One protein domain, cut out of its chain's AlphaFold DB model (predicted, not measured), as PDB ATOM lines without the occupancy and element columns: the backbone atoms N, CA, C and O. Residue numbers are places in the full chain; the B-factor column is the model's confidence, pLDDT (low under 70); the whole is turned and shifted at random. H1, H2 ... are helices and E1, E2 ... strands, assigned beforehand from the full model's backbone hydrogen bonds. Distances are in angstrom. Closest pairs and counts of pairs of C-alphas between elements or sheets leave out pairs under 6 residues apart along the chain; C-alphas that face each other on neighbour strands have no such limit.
ATOM      1  N   ASP A  10     172.771 183.642  84.010       93.50
ATOM      2  CA  ASP A  10     172.107 182.619  84.830       93.50
ATOM      3  C   ASP A  10     170.710 182.263  84.306       93.50
ATOM      4  O   ASP A  10     170.317 181.099  84.290       93.50
ATOM      5  N   GLU A  11     169.956 183.257  83.826       93.81
ATOM      6  CA  GLU A  11     168.629 183.026  83.249       93.81
ATOM      7  C   GLU A  11     168.713 182.291  81.905       93.81
ATOM      8  O   GLU A  11     167.868 181.447  81.599       93.81
ATOM      9  N   ILE A  12     169.741 182.589  81.105       93.06
ATOM     10  CA  ILE A  12     170.023 181.856  79.865       93.06
ATOM     11  C   ILE A  12     170.361 180.399  80.190       93.06
ATOM     12  O   ILE A  12     169.802 179.497  79.566       93.06
ATOM     13  N   GLU A  13     171.211 180.160  81.189       95.06
ATOM     14  CA  GLU A  13     171.615 178.810  81.579       95.06
ATOM     15  C   GLU A  13     170.447 178.000  82.155       95.06
ATOM     16  O   GLU A  13     170.225 176.859  81.746       95.06
ATOM     17  N   ARG A  14     169.614 178.608  83.009       96.44
ATOM     18  CA  ARG A  14     168.388 177.978  83.524       96.44
ATOM     19  C   ARG A  14     167.470 177.513  82.391       96.44
ATOM     20  O   ARG A  14     166.980 176.385  82.407       96.44
ATOM     21  N   ARG A  15     167.252 178.367  81.384       95.50
ATOM     22  CA  ARG A  15     166.436 178.032  80.204       95.50
ATOM     23  C   ARG A  15     167.080 176.957  79.341       95.50
ATOM     24  O   ARG A  15     166.365 176.101  78.825       95.50
ATOM     25  N   ARG A  16     168.407 176.982  79.189       95.94
ATOM     26  CA  ARG A  16     169.150 175.945  78.466       95.94
ATOM     27  C   ARG A  16     168.957 174.588  79.137       95.94
ATOM     28  O   ARG A  16     168.610 173.632  78.451       95.94
ATOM     29  N   LEU A  17     169.121 174.511  80.458       97.50
ATOM     30  CA  LEU A  17     168.927 173.278  81.226       97.50
ATOM     31  C   LEU A  17     167.488 172.759  81.129       97.50
ATOM     32  O   LEU A  17     167.298 171.572  80.876       97.50
ATOM     33  N   ALA A  18     166.489 173.641  81.246       97.19
ATOM     34  CA  ALA A  18     165.087 173.270  81.054       97.19
ATOM     35  C   ALA A  18     164.829 172.733  79.634       97.19
ATOM     36  O   ALA A  18     164.239 171.673  79.472       97.19
ATOM     37  N   SER A  19     165.347 173.412  78.607       96.19
ATOM     38  CA  SER A  19     165.231 172.971  77.211       96.19
ATOM     39  C   SER A  19     165.879 171.600  76.977       96.19
ATOM     40  O   SER A  19     165.289 170.732  76.336       96.19
ATOM     41  N   VAL A  20     167.066 171.362  77.547       97.62
ATOM     42  CA  VAL A  20     167.754 170.062  77.471       97.62
ATOM     43  C   VAL A  20     166.961 168.964  78.183       97.62
ATOM     44  O   VAL A  20     166.895 167.845  77.679       97.62
ATOM     45  N   ALA A  21     166.364 169.257  79.340       97.25
ATOM     46  CA  ALA A  21     165.544 168.292  80.069       97.25
ATOM     47  C   ALA A  21     164.286 167.903  79.272       97.25
ATOM     48  O   ALA A  21     164.013 166.716  79.108       97.25
ATOM     49  N   GLU A  22     163.587 168.887  78.703       97.38
ATOM     50  CA  GLU A  22     162.415 168.657  77.852       97.38
ATOM     51  C   GLU A  22     162.762 167.873  76.580       97.38
ATOM     52  O   GLU A  22     162.024 166.974  76.181       97.38
ATOM     53  N   MET A  23     163.907 168.166  75.956       96.50
ATOM     54  CA  MET A  23     164.401 167.403  74.806       96.50
ATOM     55  C   MET A  23     164.617 165.931  75.176       96.50
ATOM     56  O   MET A  23     164.062 165.051  74.527       96.50
ATOM     57  N   LYS A  24     165.319 165.663  76.284       96.81
ATOM     58  CA  LYS A  24     165.537 164.293  76.775       96.81
ATOM     59  C   LYS A  24     164.230 163.560  77.083       96.81
ATOM     60  O   LYS A  24     164.136 162.363  76.827       96.81
ATOM     61  N   ALA A  25     163.235 164.256  77.632       96.38
ATOM     62  CA  ALA A  25     161.930 163.667  77.918       96.38
ATOM     63  C   ALA A  25     161.196 163.255  76.630       96.38
ATOM     64  O   ALA A  25     160.630 162.164  76.568       96.38
ATOM     65  N   ARG A  26     161.253 164.089  75.583       96.56
ATOM     66  CA  ARG A  26     160.674 163.778  74.266       96.56
ATOM     67  C   ARG A  26     161.373 162.599  73.601       96.56
ATOM     68  O   ARG A  26     160.688 161.687  73.145       96.56
ATOM     69  N   ASP A  27     162.703 162.592  73.613       96.31
ATOM     70  CA  ASP A  27     163.500 161.498  73.049       96.31
ATOM     71  C   ASP A  27     163.186 160.177  73.760       96.31
ATOM     72  O   ASP A  27     163.036 159.132  73.124       96.31
ATOM     73  N   ARG A  28     163.023 160.224  75.090       93.44
ATOM     74  CA  ARG A  28     162.651 159.051  75.879       93.44
ATOM     75  C   ARG A  28     161.248 158.555  75.543       93.44
ATOM     76  O   ARG A  28     161.085 157.365  75.299       93.44
ATOM     77  N   ALA A  29     160.262 159.448  75.484       94.94
ATOM     78  CA  ALA A  29     158.891 159.085  75.131       94.94
ATOM     79  C   ALA A  29     158.797 158.501  73.711       94.94
ATOM     80  O   ALA A  29     158.051 157.553  73.465       94.94
ATOM     81  N   GLU A  30     159.578 159.037  72.770       95.44
ATOM     82  CA  GLU A  30     159.676 158.477  71.427       95.44
ATOM     83  C   GLU A  30     160.305 157.078  71.428       95.44
ATOM     84  O   GLU A  30     159.795 156.185  70.744       95.44
ATOM     85  N   PHE A  31     161.382 156.878  72.192       91.75
ATOM     86  CA  PHE A  31     161.996 155.565  72.357       91.75
ATOM     87  C   PHE A  31     161.003 154.556  72.937       91.75
ATOM     88  O   PHE A  31     160.821 153.496  72.348       91.75
ATOM     89  N   ASP A  32     160.322 154.903  74.032       90.81
ATOM     90  CA  ASP A  32     159.373 154.010  74.703       90.81
ATOM     91  C   ASP A  32     158.216 153.624  73.764       90.81
ATOM     92  O   ASP A  32     157.848 152.453  73.684       90.81
ATOM     93  N   ARG A  33     157.713 154.568  72.953       91.56
ATOM     94  CA  ARG A  33     156.697 154.283  71.924       91.56
ATOM     95  C   ARG A  33     157.199 153.295  70.870       91.56
ATOM     96  O   ARG A  33     156.498 152.342  70.540       91.56
ATOM     97  N   ARG A  34     158.395 153.530  70.316       91.50
ATOM     98  CA  ARG A  34     158.991 152.649  69.293       91.50
ATOM     99  C   ARG A  34     159.290 151.263  69.859       91.50
ATOM    100  O   ARG A  34     159.117 150.268  69.165       91.50
ATOM    101  N   TYR A  35     159.742 151.215  71.108       88.38
ATOM    102  CA  TYR A  35     160.038 149.982  71.816       88.38
ATOM    103  C   TYR A  35     158.767 149.155  72.046       88.38
ATOM    104  O   TYR A  35     158.744 147.981  71.685       88.38
ATOM    105  N   GLN A  36     157.691 149.780  72.536       89.38
ATOM    106  CA  GLN A  36     156.403 149.105  72.719       89.38
ATOM    107  C   GLN A  36     155.853 148.565  71.393       89.38
ATOM    108  O   GLN A  36     155.461 147.408  71.314       89.38
ATOM    109  N   GLU A  37     155.894 149.368  70.326       92.38
ATOM    110  CA  GLU A  37     155.462 148.934  68.992       92.38
ATOM    111  C   GLU A  37     156.259 147.727  68.475       92.38
ATOM    112  O   GLU A  37     155.684 146.831  67.856       92.38
ATOM    113  N   ALA A  38     157.562 147.659  68.766       89.75
ATOM    114  CA  ALA A  38     158.379 146.499  68.426       89.75
ATOM    115  C   ALA A  38     157.969 145.249  69.227       89.75
ATOM    116  O   ALA A  38     157.805 144.185  68.633       89.75
ATOM    117  N   CYS A  39     157.755 145.372  70.542       88.44
ATOM    118  CA  CYS A  39     157.264 144.273  71.382       88.44
ATOM    119  C   CYS A  39     155.904 143.747  70.904       88.44
ATOM    120  O   CYS A  39     155.735 142.538  70.750       88.44
ATOM    121  N   ASP A  40     154.968 144.648  70.605       91.56
ATOM    122  CA  ASP A  40     153.626 144.296  70.141       91.56
ATOM    123  C   ASP A  40     153.676 143.613  68.767       91.56
ATOM    124  O   ASP A  40     152.993 142.613  68.536       91.56
ATOM    125  N   THR A  41     154.540 144.092  67.869       91.88
ATOM    126  CA  THR A  41     154.775 143.451  66.566       91.88
ATOM    127  C   THR A  41     155.299 142.024  66.736       91.88
ATOM    128  O   THR A  41     154.824 141.102  66.070       91.88
ATOM    129  N   GLU A  42     156.259 141.810  67.640       89.62
ATOM    130  CA  GLU A  42     156.800 140.472  67.894       89.62
ATOM    131  C   GLU A  42     155.778 139.553  68.571       89.62
ATOM    132  O   GLU A  42     155.717 138.366  68.242       89.62
ATOM    133  N   TYR A  43     154.920 140.088  69.443       89.75
ATOM    134  CA  TYR A  43     153.784 139.350  69.992       89.75
ATOM    135  C   TYR A  43     152.829 138.888  68.882       89.75
ATOM    136  O   TYR A  43     152.509 137.704  68.794       89.75
ATOM    137  N   TRP A  44     152.417 139.771  67.969       91.12
ATOM    138  CA  TRP A  44     151.517 139.391  66.870       91.12
ATOM    139  C   TRP A  44     152.165 138.456  65.839       91.12
ATOM    140  O   TRP A  44     151.458 137.759  65.098       91.12
ATOM    141  N   ARG A  45     153.502 138.404  65.813       90.31
ATOM    142  CA  ARG A  45     154.286 137.496  64.973       90.31
ATOM    143  C   ARG A  45     154.485 136.109  65.591       90.31
ATOM    144  O   ARG A  45     154.309 135.120  64.881       90.31
ATOM    145  N   TYR A  46     154.874 136.032  66.864       87.94
ATOM    146  CA  TYR A  46     155.287 134.788  67.534       87.94
ATOM    147  C   TYR A  46     154.293 134.283  68.590       87.94
ATOM    148  O   TYR A  46     154.385 133.138  69.024       87.94
ATOM    149  N   GLY A  47     153.330 135.104  68.999       89.12
ATOM    150  CA  GLY A  47     152.357 134.795  70.040       89.12
ATOM    151  C   GLY A  47     152.910 134.963  71.446       89.12
ATOM    152  O   GLY A  47     153.535 135.971  71.757       89.12
ATOM    153  N   GLN A  48     152.637 133.987  72.313       88.12
ATOM    154  CA  GLN A  48     152.937 134.015  73.750       88.12
ATOM    155  C   GLN A  48     154.445 133.884  74.036       88.12
ATOM    156  O   GLN A  48     154.921 132.897  74.597       88.12
ATOM    157  N   CYS A  49     155.227 134.874  73.620       88.31
ATOM    158  CA  CYS A  49     156.671 134.916  73.788       88.31
ATOM    159  C   CYS A  49     157.093 135.816  74.956       88.31
ATOM    160  O   CYS A  49     156.300 136.560  75.538       88.31
ATOM    161  N   CYS A  50     158.372 135.746  75.320       86.81
ATOM    162  CA  CYS A  50     158.947 136.577  76.365       86.81
ATOM    163  C   CYS A  50     158.852 138.073  76.040       86.81
ATOM    164  O   CYS A  50     158.628 138.838  76.967       86.81
ATOM    165  N   ALA A  51     158.935 138.483  74.767       82.31
ATOM    166  CA  ALA A  51     158.900 139.896  74.365       82.31
ATOM    167  C   ALA A  51     157.689 140.678  74.903       82.31
ATOM    168  O   ALA A  51     157.810 141.865  75.197       82.31
ATOM    169  N   GLY A  52     156.538 140.011  75.028       76.31
ATOM    170  CA  GLY A  52     155.306 140.598  75.556       76.31
ATOM    171  C   GLY A  52     154.963 140.167  76.984       76.31
ATOM    172  O   GLY A  52     153.904 140.524  77.483       76.31
ATOM    173  N   CYS A  53     155.785 139.338  77.630       83.31
ATOM    174  CA  CYS A  53     155.444 138.751  78.924       83.31
ATOM    175  C   CYS A  53     155.656 139.737  80.075       83.31
ATOM    176  O   CYS A  53     156.748 140.277  80.222       83.31
ATOM    177  N   ASP A  54     154.677 139.847  80.980       84.06
ATOM    178  CA  ASP A  54     154.764 140.657  82.212       84.06
ATOM    179  C   ASP A  54     155.951 140.283  83.113       84.06
ATOM    180  O   ASP A  54     156.414 141.060  83.950       84.06
ATOM    181  N   HIS A  55     156.449 139.058  82.971       83.88
ATOM    182  CA  HIS A  55     157.592 138.564  83.724       83.88
ATOM    183  C   HIS A  55     158.932 138.832  83.037       83.88
ATOM    184  O   HIS A  55     159.973 138.480  83.598       83.88
ATOM    185  N   TRP A  56     158.935 139.404  81.837       87.88
ATOM    186  CA  TRP A  56     160.145 139.637  81.068       87.88
ATOM    187  C   TRP A  56     160.697 141.037  81.309       87.88
ATOM    188  O   TRP A  56     160.001 142.045  81.215       87.88
ATOM    189  N   ARG A  57     161.986 141.093  81.632       89.62
ATOM    190  CA  ARG A  57     162.735 142.333  81.824       89.62
ATOM    191  C   ARG A  57     163.762 142.433  80.713       89.62
ATOM    192  O   ARG A  57     164.776 141.742  80.753       89.62
ATOM    193  N   SER A  58     163.472 143.240  79.701       86.44
ATOM    194  CA  SER A  58     164.382 143.423  78.574       86.44
ATOM    195  C   SER A  58     165.663 144.132  79.003       86.44
ATOM    196  O   SER A  58     165.611 145.211  79.590       86.44
ATOM    197  N   ASP A  59     166.804 143.546  78.647       84.00
ATOM    198  CA  ASP A  59     168.138 144.085  78.929       84.00
ATOM    199  C   ASP A  59     168.767 144.649  77.643       84.00
ATOM    200  O   ASP A  59     169.917 144.364  77.319       84.00
ATOM    201  N   MET A  60     167.995 145.473  76.923       69.94
ATOM    202  CA  MET A  60     168.326 146.067  75.618       69.94
ATOM    203  C   MET A  60     168.520 145.025  74.495       69.94
ATOM    204  O   MET A  60     169.358 144.130  74.556       69.94
ATOM    205  N   GLY A  61     167.769 145.173  73.400       71.81
ATOM    206  CA  GLY A  61     167.837 144.265  72.250       71.81
ATOM    207  C   GLY A  61     166.865 143.086  72.351       71.81
ATOM    208  O   GLY A  61     165.748 143.245  72.831       71.81
ATOM    209  N   TRP A  62     167.274 141.911  71.855       84.19
ATOM    210  CA  TRP A  62     166.413 140.723  71.684       84.19
ATOM    211  C   TRP A  62     166.546 139.686  72.808       84.19
ATOM    212  O   TRP A  62     166.187 138.519  72.631       84.19
ATOM    213  N   SER A  63     167.083 140.089  73.957       89.44
ATOM    214  CA  SER A  63     167.232 139.250  75.145       89.44
ATOM    215  C   SER A  63     166.829 139.998  76.409       89.44
ATOM    216  O   SER A  63     166.888 141.225  76.481       89.44
ATOM    217  N   GLY A  64     166.429 139.245  77.424       91.50
ATOM    218  CA  GLY A  64     166.053 139.795  78.718       91.50
ATOM    219  C   GLY A  64     165.925 138.706  79.764       91.50
ATOM    220  O   GLY A  64     166.050 137.523  79.454       91.50
ATOM    221  N   GLN A  65     165.678 139.105  81.001       92.88
ATOM    222  CA  GLN A  65     165.550 138.199  82.131       92.88
ATOM    223  C   GLN A  65     164.102 137.748  82.319       92.88
ATOM    224  O   GLN A  65     163.174 138.553  82.238       92.88
ATOM    225  N   CYS A  66     163.906 136.468  82.633       91.75
ATOM    226  CA  CYS A  66     162.593 135.910  82.939       91.75
ATOM    227  C   CYS A  66     162.393 135.792  84.456       91.75
ATOM    228  O   CYS A  66     162.938 134.900  85.105       91.75
ATOM    229  N   ALA A  67     161.554 136.658  85.030       90.81
ATOM    230  CA  ALA A  67     161.204 136.619  86.449       90.81
ATOM    231  C   ALA A  67     160.318 135.416  86.822       90.81
ATOM    232  O   ALA A  67     160.323 134.989  87.974       90.81
ATOM    233  N   ALA A  68     159.592 134.835  85.860       88.88
ATOM    234  CA  ALA A  68     158.711 133.689  86.097       88.88
ATOM    235  C   ALA A  68     159.469 132.388  86.389       88.88
ATOM    236  O   ALA A  68     158.937 131.504  87.058       88.88
ATOM    237  N   ALA A  69     160.696 132.258  85.877       87.25
ATOM    238  CA  ALA A  69     161.526 131.069  86.063       87.25
ATOM    239  C   ALA A  69     162.163 130.991  87.463       87.25
ATOM    240  O   ALA A  69     162.640 129.931  87.861       87.25
ATOM    241  N   GLY A  70     162.143 132.094  88.219       90.56
ATOM    242  CA  GLY A  70     162.789 132.192  89.524       90.56
ATOM    243  C   GLY A  70     164.305 132.390  89.442       90.56
ATOM    244  O   GLY A  70     164.893 132.495  88.366       90.56
ATOM    245  N   ILE A  71     164.934 132.490  90.615       95.06
ATOM    246  CA  ILE A  71     166.388 132.641  90.737       95.06
ATOM    247  C   ILE A  71     167.053 131.283  90.506       95.06
ATOM    248  O   ILE A  71     166.733 130.307  91.185       95.06
ATOM    249  N   VAL A  72     168.008 131.246  89.583       95.44
ATOM    250  CA  VAL A  72     168.855 130.090  89.276       95.44
ATOM    251  C   VAL A  72     170.294 130.346  89.726       95.44
ATOM    252  O   VAL A  72     170.659 131.468  90.096       95.44
ATOM    253  N   SER A  73     171.133 129.307  89.729       96.06
ATOM    254  CA  SER A  73     172.541 129.482  90.089       96.06
ATOM    255  C   SER A  73     173.249 130.398  89.084       96.06
ATOM    256  O   SER A  73     172.868 130.468  87.919       96.06
ATOM    257  N   GLY A  74     174.323 131.078  89.495       94.12
ATOM    258  CA  GLY A  74     175.088 131.929  88.577       94.12
ATOM    259  C   GLY A  74     175.630 131.186  87.352       94.12
ATOM    260  O   GLY A  74     175.734 131.753  86.267       94.12
ATOM    261  N   LYS A  75     175.917 129.887  87.500       94.25
ATOM    262  CA  LYS A  75     176.287 129.013  86.384       94.25
ATOM    263  C   LYS A  75     175.133 128.868  85.390       94.25
ATOM    264  O   LYS A  75     175.363 128.993  84.192       94.25
ATOM    265  N   ASP A  76     173.913 128.659  85.875       94.81
ATOM    266  CA  ASP A  76     172.723 128.521  85.030       94.81
ATOM    267  C   ASP A  76     172.352 129.852  84.358       94.81
ATOM    268  O   ASP A  76     171.943 129.859  83.199       94.81
ATOM    269  N   VAL A  77     172.579 130.991  85.031       94.44
ATOM    270  CA  VAL A  77     172.465 132.321  84.403       94.44
ATOM    271  C   VAL A  77     173.409 132.419  83.200       94.44
ATOM    272  O   VAL A  77     172.973 132.771  82.105       94.44
ATOM    273  N   MET A  78     174.680 132.042  83.355       94.00
ATOM    274  CA  MET A  78     175.639 132.061  82.241       94.00
ATOM    275  C   MET A  78     175.251 131.084  81.124       94.00
ATOM    276  O   MET A  78     175.333 131.420  79.943       94.00
ATOM    277  N   GLN A  79     174.762 129.895  81.474       93.00
ATOM    278  CA  GLN A  79     174.285 128.934  80.480       93.00
ATOM    279  C   GLN A  79     173.052 129.440  79.720       93.00
ATOM    280  O   GLN A  79     172.936 129.182  78.524       93.00
ATOM    281  N   SER A  80     172.170 130.208  80.369       91.81
ATOM    282  CA  SER A  80     170.963 130.761  79.736       91.81
ATOM    283  C   SER A  80     171.255 131.788  78.630       91.81
ATOM    284  O   SER A  80     170.487 131.894  77.679       91.81
ATOM    285  N   ILE A  81     172.407 132.472  78.684       89.50
ATOM    286  CA  ILE A  81     172.907 133.328  77.588       89.50
ATOM    287  C   ILE A  81     173.782 132.565  76.575       89.50
ATOM    288  O   ILE A  81     174.386 133.175  75.695       89.50
ATOM    289  N   GLY A  82     173.877 131.236  76.689       89.94
ATOM    290  CA  GLY A  82     174.663 130.379  75.797       89.94
ATOM    291  C   GLY A  82     176.152 130.273  76.143       89.94
ATOM    292  O   GLY A  82     176.920 129.710  75.361       89.94
ATOM    293  N   ALA A  83     176.590 130.783  77.298       90.50
ATOM    294  CA  ALA A  83     177.981 130.651  77.715       90.50
ATOM    295  C   ALA A  83     178.251 129.237  78.255       90.50
ATOM    296  O   ALA A  83     177.688 128.805  79.261       90.50
ATOM    297  N   ILE A  84     179.161 128.521  77.596       90.19
ATOM    298  CA  ILE A  84     179.604 127.182  78.013       90.19
ATOM    299  C   ILE A  84     180.699 127.228  79.089       90.19
ATOM    300  O   ILE A  84     180.898 126.254  79.813       90.19
ATOM    301  N   TRP A  85     181.405 128.355  79.199       90.62
ATOM    302  CA  TRP A  85     182.466 128.581  80.176       90.62
ATOM    303  C   TRP A  85     182.624 130.077  80.477       90.62
ATOM    304  O   TRP A  85     182.418 130.916  79.600       90.62
ATOM    305  N   SER A  86     183.013 130.401  81.711       88.12
ATOM    306  CA  SER A  86     183.397 131.745  82.146       88.12
ATOM    307  C   SER A  86     184.394 131.649  83.302       88.12
ATOM    308  O   SER A  86     184.219 130.822  84.199       88.12
ATOM    309  N   SER A  87     185.418 132.507  83.317       92.12
ATOM    310  CA  SER A  87     186.332 132.646  84.463       92.12
ATOM    311  C   SER A  87     185.655 133.275  85.683       92.12
ATOM    312  O   SER A  87     186.130 133.119  86.806       92.12
ATOM    313  N   TYR A  88     184.535 133.966  85.468       92.00
ATOM    314  CA  TYR A  88     183.708 134.573  86.500       92.00
ATOM    315  C   TYR A  88     182.323 133.925  86.511       92.00
ATOM    316  O   TYR A  88     181.614 133.943  85.504       92.00
ATOM    317  N   THR A  89     181.925 133.366  87.654       91.81
ATOM    318  CA  THR A  89     180.538 132.938  87.869       91.81
ATOM    319  C   THR A  89     179.810 134.065  88.599       91.81
ATOM    320  O   THR A  89     180.211 134.391  89.718       91.81
ATOM    321  N   PRO A  90     178.778 134.682  87.994       91.94
ATOM    322  CA  PRO A  90     178.011 135.727  88.658       91.94
ATOM    323  C   PRO A  90     177.281 135.178  89.895       91.94
ATOM    324  O   PRO A  90     177.171 133.961  90.066       91.94
ATOM    325  N   PRO A  91     176.756 136.046  90.776       95.06
ATOM    326  CA  PRO A  91     175.835 135.599  91.812       95.06
ATOM    327  C   PRO A  91     174.573 134.958  91.198       95.06
ATOM    328  O   PRO A  91     174.267 135.197  90.025       95.06
ATOM    329  N   PRO A  92     173.822 134.156  91.977       96.19
ATOM    330  CA  PRO A  92     172.507 133.667  91.569       96.19
ATOM    331  C   PRO A  92     171.599 134.800  91.079       96.19
ATOM    332  O   PRO A  92     171.582 135.886  91.662       96.19
ATOM    333  N   GLY A  93     170.836 134.543  90.019       95.06
ATOM    334  CA  GLY A  93     170.016 135.555  89.356       95.06
ATOM    335  C   GLY A  93     168.913 134.954  88.493       95.06
ATOM    336  O   GLY A  93     168.708 133.743  88.489       95.06
ATOM    337  N   LEU A  94     168.182 135.806  87.778       94.88
ATOM    338  CA  LEU A  94     167.154 135.363  86.838       94.88
ATOM    339  C   LEU A  94     167.806 134.838  85.548       94.88
ATOM    340  O   LEU A  94     168.786 135.431  85.087       94.88
ATOM    341  N   PRO A  95     167.279 133.762  84.942       93.75
ATOM    342  CA  PRO A  95     167.777 133.290  83.661       93.75
ATOM    343  C   PRO A  95     167.401 134.267  82.546       93.75
ATOM    344  O   PRO A  95     166.346 134.910  82.577       93.75
ATOM    345  N   TYR A  96     168.256 134.327  81.536       92.94
ATOM    346  CA  TYR A  96     168.019 135.062  80.310       92.94
ATOM    347  C   TYR A  96     167.255 134.217  79.300       92.94
ATOM    348  O   TYR A  96     167.480 133.017  79.149       92.94
ATOM    349  N   THR A  97     166.367 134.872  78.571       92.19
ATOM    350  CA  THR A  97     165.658 134.307  77.432       92.19
ATOM    351  C   THR A  97     165.753 135.258  76.251       92.19
ATOM    352  O   THR A  97     165.928 136.473  76.399       92.19
ATOM    353  N   ARG A  98     165.637 134.693  75.051       90.25
ATOM    354  CA  ARG A  98     165.430 135.483  73.840       90.25
ATOM    355  C   ARG A  98     163.995 136.005  73.798       90.25
ATOM    356  O   ARG A  98     163.095 135.404  74.383       90.25
ATOM    357  N   GLN A  99     163.780 137.101  73.082       88.69
ATOM    358  CA  GLN A  99     162.470 137.740  72.949       88.69
ATOM    359  C   GLN A  99     161.409 136.802  72.338       88.69
ATOM    360  O   GLN A  99     160.244 136.862  72.712       88.69
ATOM    361  N   ASP A 100     161.820 135.894  71.451       88.56
ATOM    362  CA  ASP A 100     160.980 134.906  70.761       88.56
ATOM    363  C   ASP A 100     160.773 133.612  71.566       88.56
ATOM    364  O   ASP A 100     160.076 132.703  71.117       88.56
ATOM    365  N   PHE A 101     161.348 133.509  72.769       89.06
ATOM    366  CA  PHE A 101     161.165 132.339  73.619       89.06
ATOM    367  C   PHE A 101     159.712 132.234  74.088       89.06
ATOM    368  O   PHE A 101     159.196 133.158  74.715       89.06
ATOM    369  N   HIS A 102     159.065 131.100  73.828       88.44
ATOM    370  CA  HIS A 102     157.687 130.867  74.245       88.44
ATOM    371  C   HIS A 102     157.573 130.773  75.771       88.44
ATOM    372  O   HIS A 102     158.184 129.916  76.415       88.44
ATOM    373  N   CYS A 103     156.759 131.643  76.361       86.44
ATOM    374  CA  CYS A 103     156.577 131.712  77.797       86.44
ATOM    375  C   CYS A 103     155.249 131.059  78.192       86.44
ATOM    376  O   CYS A 103     154.194 131.670  78.088       86.44
ATOM    377  N   GLY A 104     155.296 129.855  78.770       82.25
ATOM    378  CA  GLY A 104     154.092 129.164  79.268       82.25
ATOM    379  C   GLY A 104     153.401 129.827  80.474       82.25
ATOM    380  O   GLY A 104     152.454 129.272  81.023       82.25
ATOM    381  N   LYS A 105     153.902 130.978  80.936       85.38
ATOM    382  CA  LYS A 105     153.292 131.811  81.986       85.38
ATOM    383  C   LYS A 105     152.737 133.126  81.447       85.38
ATOM    384  O   LYS A 105     152.163 133.887  82.216       85.38
ATOM    385  N   PHE A 106     152.916 133.394  80.158       86.31
ATOM    386  CA  PHE A 106     152.352 134.564  79.514       86.31
ATOM    387  C   PHE A 106     150.824 134.451  79.500       86.31
ATOM    388  O   PHE A 106     150.271 133.435  79.078       86.31
ATOM    389  N   ILE A 107     150.141 135.505  79.943       83.81
ATOM    390  CA  ILE A 107     148.686 135.616  79.859       83.81
ATOM    391  C   ILE A 107     148.362 137.007  79.333       83.81
ATOM    392  O   ILE A 107     148.511 137.996  80.042       83.81
ATOM    393  N   ASP A 108     147.872 137.078  78.099       87.81
ATOM    394  CA  ASP A 108     147.404 138.340  77.537       87.81
ATOM    395  C   ASP A 108     145.950 138.611  77.949       87.81
ATOM    396  O   ASP A 108     144.991 138.139  77.323       87.81
ATOM    397  N   THR A 109     145.805 139.411  79.003       88.81
ATOM    398  CA  THR A 109     144.516 139.931  79.484       88.81
ATOM    399  C   THR A 109     144.121 141.265  78.847       88.81
ATOM    400  O   THR A 109     143.025 141.759  79.106       88.81
ATOM    401  N   PHE A 110     144.975 141.843  77.999       89.88
ATOM    402  CA  PHE A 110     144.766 143.158  77.410       89.88
ATOM    403  C   PHE A 110     143.729 143.116  76.279       89.88
ATOM    404  O   PHE A 110     143.681 142.177  75.477       89.88
ATOM    405  N   ASP A 111     142.877 144.139  76.203       93.19
ATOM    406  CA  ASP A 111     141.904 144.284  75.121       93.19
ATOM    407  C   ASP A 111     142.481 145.134  73.981       93.19
ATOM    408  O   ASP A 111     142.415 146.364  73.992       93.19
ATOM    409  N   TRP A 112     143.012 144.458  72.962       93.81
ATOM    410  CA  TRP A 112     143.586 145.085  71.768       93.81
ATOM    411  C   TRP A 112     142.581 145.910  70.960       93.81
ATOM    412  O   TRP A 112     142.998 146.799  70.225       93.81
ATOM    413  N   SER A 113     141.273 145.664  71.096       93.94
ATOM    414  CA  SER A 113     140.257 146.437  70.369       93.94
ATOM    415  C   SER A 113     140.152 147.893  70.835       93.94
ATOM    416  O   SER A 113     139.587 148.724  70.130       93.94
ATOM    417  N   THR A 114     140.733 148.212  71.996       95.75
ATOM    418  CA  THR A 114     140.792 149.575  72.540       95.75
ATOM    419  C   THR A 114     141.833 150.463  71.858       95.75
ATOM    420  O   THR A 114     141.813 151.681  72.046       95.75
ATOM    421  N   LEU A 115     142.750 149.875  71.083       94.88
ATOM    422  CA  LEU A 115     143.812 150.606  70.401       94.88
ATOM    423  C   LEU A 115     143.346 151.183  69.063       94.88
ATOM    424  O   LEU A 115     142.373 150.739  68.455       94.88
ATOM    425  N   ASP A 116     144.092 152.177  68.592       95.12
ATOM    426  CA  ASP A 116     143.846 152.831  67.314       95.12
ATOM    427  C   ASP A 116     143.952 151.841  66.123       95.12
ATOM    428  O   ASP A 116     144.905 151.052  66.065       95.12
ATOM    429  N   PRO A 117     143.020 151.870  65.147       94.12
ATOM    430  CA  PRO A 117     143.038 150.954  64.003       94.12
ATOM    431  C   PRO A 117     144.304 151.028  63.135       94.12
ATOM    432  O   PRO A 117     144.764 149.992  62.633       94.12
ATOM    433  N   ASP A 118     144.899 152.215  62.970       94.62
ATOM    434  CA  ASP A 118     146.135 152.369  62.195       94.62
ATOM    435  C   ASP A 118     147.315 151.756  62.956       94.62
ATOM    436  O   ASP A 118     148.188 151.121  62.358       94.62
ATOM    437  N   TYR A 119     147.331 151.884  64.288       95.56
ATOM    438  CA  TYR A 119     148.308 151.195  65.134       95.56
ATOM    439  C   TYR A 119     148.196 149.671  65.019       95.56
ATOM    440  O   TYR A 119     149.191 149.005  64.735       95.56
ATOM    441  N   LEU A 120     146.982 149.128  65.155       96.00
ATOM    442  CA  LEU A 120     146.721 147.690  65.039       96.00
ATOM    443  C   LEU A 120     147.138 147.130  63.672       96.00
ATOM    444  O   LEU A 120     147.650 146.011  63.574       96.00
ATOM    445  N   THR A 121     146.963 147.918  62.611       95.00
ATOM    446  CA  THR A 121     147.420 147.558  61.265       95.00
ATOM    447  C   THR A 121     148.947 147.516  61.184       95.00
ATOM    448  O   THR A 121     149.496 146.556  60.640       95.00
ATOM    449  N   ARG A 122     149.649 148.504  61.762       95.12
ATOM    450  CA  ARG A 122     151.123 148.562  61.757       95.12
ATOM    451  C   ARG A 122     151.779 147.379  62.463       95.12
ATOM    452  O   ARG A 122     152.741 146.832  61.932       95.12
ATOM    453  N   ILE A 123     151.241 146.957  63.607       94.81
ATOM    454  CA  ILE A 123     151.785 145.825  64.380       94.81
ATOM    455  C   ILE A 123     151.357 144.449  63.833       94.81
ATOM    456  O   ILE A 123     151.758 143.419  64.365       94.81
ATOM    457  N   GLY A 124     150.530 144.397  62.779       94.19
ATOM    458  CA  GLY A 124     150.088 143.141  62.157       94.19
ATOM    459  C   GLY A 124     148.944 142.414  62.881       94.19
ATOM    460  O   GLY A 124     148.693 141.229  62.615       94.19
ATOM    461  N   ALA A 125     148.229 143.114  63.765       94.38
ATOM    462  CA  ALA A 125     147.083 142.589  64.506       94.38
ATOM    463  C   ALA A 125     145.822 142.431  63.641       94.38
ATOM    464  O   ALA A 125     144.923 141.666  63.979       94.38
ATOM    465  N   VAL A 126     145.744 143.134  62.509       95.19
ATOM    466  CA  VAL A 126     144.570 143.152  61.623       95.19
ATOM    467  C   VAL A 126     144.756 142.208  60.433       95.19
ATOM    468  O   VAL A 126     145.834 142.125  59.846       95.19
ATOM    469  N   ARG A 127     143.686 141.504  60.046       88.69
ATOM    470  CA  ARG A 127     143.573 140.745  58.792       88.69
ATOM    471  C   ARG A 127     142.194 140.993  58.191       88.69
ATOM    472  O   ARG A 127     141.191 140.943  58.899       88.69
ATOM    473  N   ASP A 128     142.157 141.289  56.895       88.50
ATOM    474  CA  ASP A 128     140.917 141.549  56.149       88.50
ATOM    475  C   ASP A 128     140.038 142.651  56.786       88.50
ATOM    476  O   ASP A 128     138.814 142.579  56.783       88.50
ATOM    477  N   GLY A 129     140.674 143.676  57.372       87.31
ATOM    478  CA  GLY A 129     139.994 144.810  58.017       87.31
ATOM    479  C   GLY A 129     139.431 144.524  59.414       87.31
ATOM    480  O   GLY A 129     138.787 145.392  59.995       87.31
ATOM    481  N   SER A 130     139.685 143.336  59.969       91.75
ATOM    482  CA  SER A 130     139.238 142.940  61.307       91.75
ATOM    483  C   SER A 130     140.403 142.520  62.203       91.75
ATOM    484  O   SER A 130     141.425 142.021  61.724       91.75
ATOM    485  N   LEU A 131     140.260 142.732  63.513       93.69
ATOM    486  CA  LEU A 131     141.229 142.257  64.496       93.69
ATOM    487  C   LEU A 131     141.294 140.724  64.448       93.69
ATOM    488  O   LEU A 131     140.275 140.038  64.543       93.69
ATOM    489  N   ARG A 132     142.504 140.189  64.293       93.25
ATOM    490  CA  ARG A 132     142.749 138.747  64.270       93.25
ATOM    491  C   ARG A 132     142.510 138.148  65.658       93.25
ATOM    492  O   ARG A 132     142.711 138.834  66.662       93.25
TER     493      ARG A 132
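AT A GLANCE: This is residues 10 to 132 of the 138 residues of an uncharacterized protein of Paracoccus limosus (UniProt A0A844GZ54). Look first for one long straight helix, H1, whose first part, residues 10 to 34, sticks out on its own like a pole. Its other end reaches a loose body of two small parts: one holds a three-stranded sheet with the short helix H2 at its E3 side and the long loop of residues 81 to 95, the other the short helix H3 and the last residues. The printed part has 123 residues, with three named helices and three named strands in the order H1, E1, E2, H2, E3, H3; the antiparallel sheet runs E1, E2, E3. The class is mostly helix, though under half of the residues are in named elements. The whole is loose, with a radius of gyration of the C-alphas of 19.4 A, and flat, spanning 54 by 54 by 21 A.

HOW THE PARTS SIT: Start at H1, residues 10 to 46, which is not on the sheet. Next find E1, residues 56 to 58, and E2, residues 63 to 66, a hairpin with a tight link; N 57 and O 65 are 2.9 A apart, within hydrogen-bond range. H2, residues 74 to 80, only grazes the sheet with its residues 76 to 80. Its closest C-alphas to E3, residues 96 to 98, are those of Ser 80 and Tyr 96, 5.2 A apart. E3 is the antiparallel neighbour of E2, at 129 degrees between their directions, with N 97 and O 64 at 2.8 A, within hydrogen-bond range. Last comes H3, residues 117 to 122, close to H1 but not clearly touching it: the closest C-alphas, of Thr 41 and Arg 122, are 7.9 A apart, and the lines are about perpendicular at 79 degrees. H2 and H3 are apart. In H1, H2 and H3 every O i to N i+4 pair is within hydrogen-bond range.

IN THESE COORDINATES: Find C-alpha 10 at (172.107, 182.619, 84.830); from there H1 runs 53.6 A to C-alpha 46 at (155.287, 134.788, 67.534). E1 measures 6.2 A, E2 9.7 A, H2 9.8 A and E3 7.0 A. H3 runs 8.7 A and ends at C-alpha 122, at (151.123, 148.562, 61.757).

THE WHOLE: The two C-alphas farthest apart, of Asp 10 and Asp 128, are 59.0 A apart. The printed part has no cut. The links H2 to E3, 15 residues, and E3 to H3, 18 residues, are long. Near the end, residues 126 to 127 pair with residues 130 to 131, antiparallel. The mean pLDDT of the printed part is 91.2, and one residue, Met 60, is under 70.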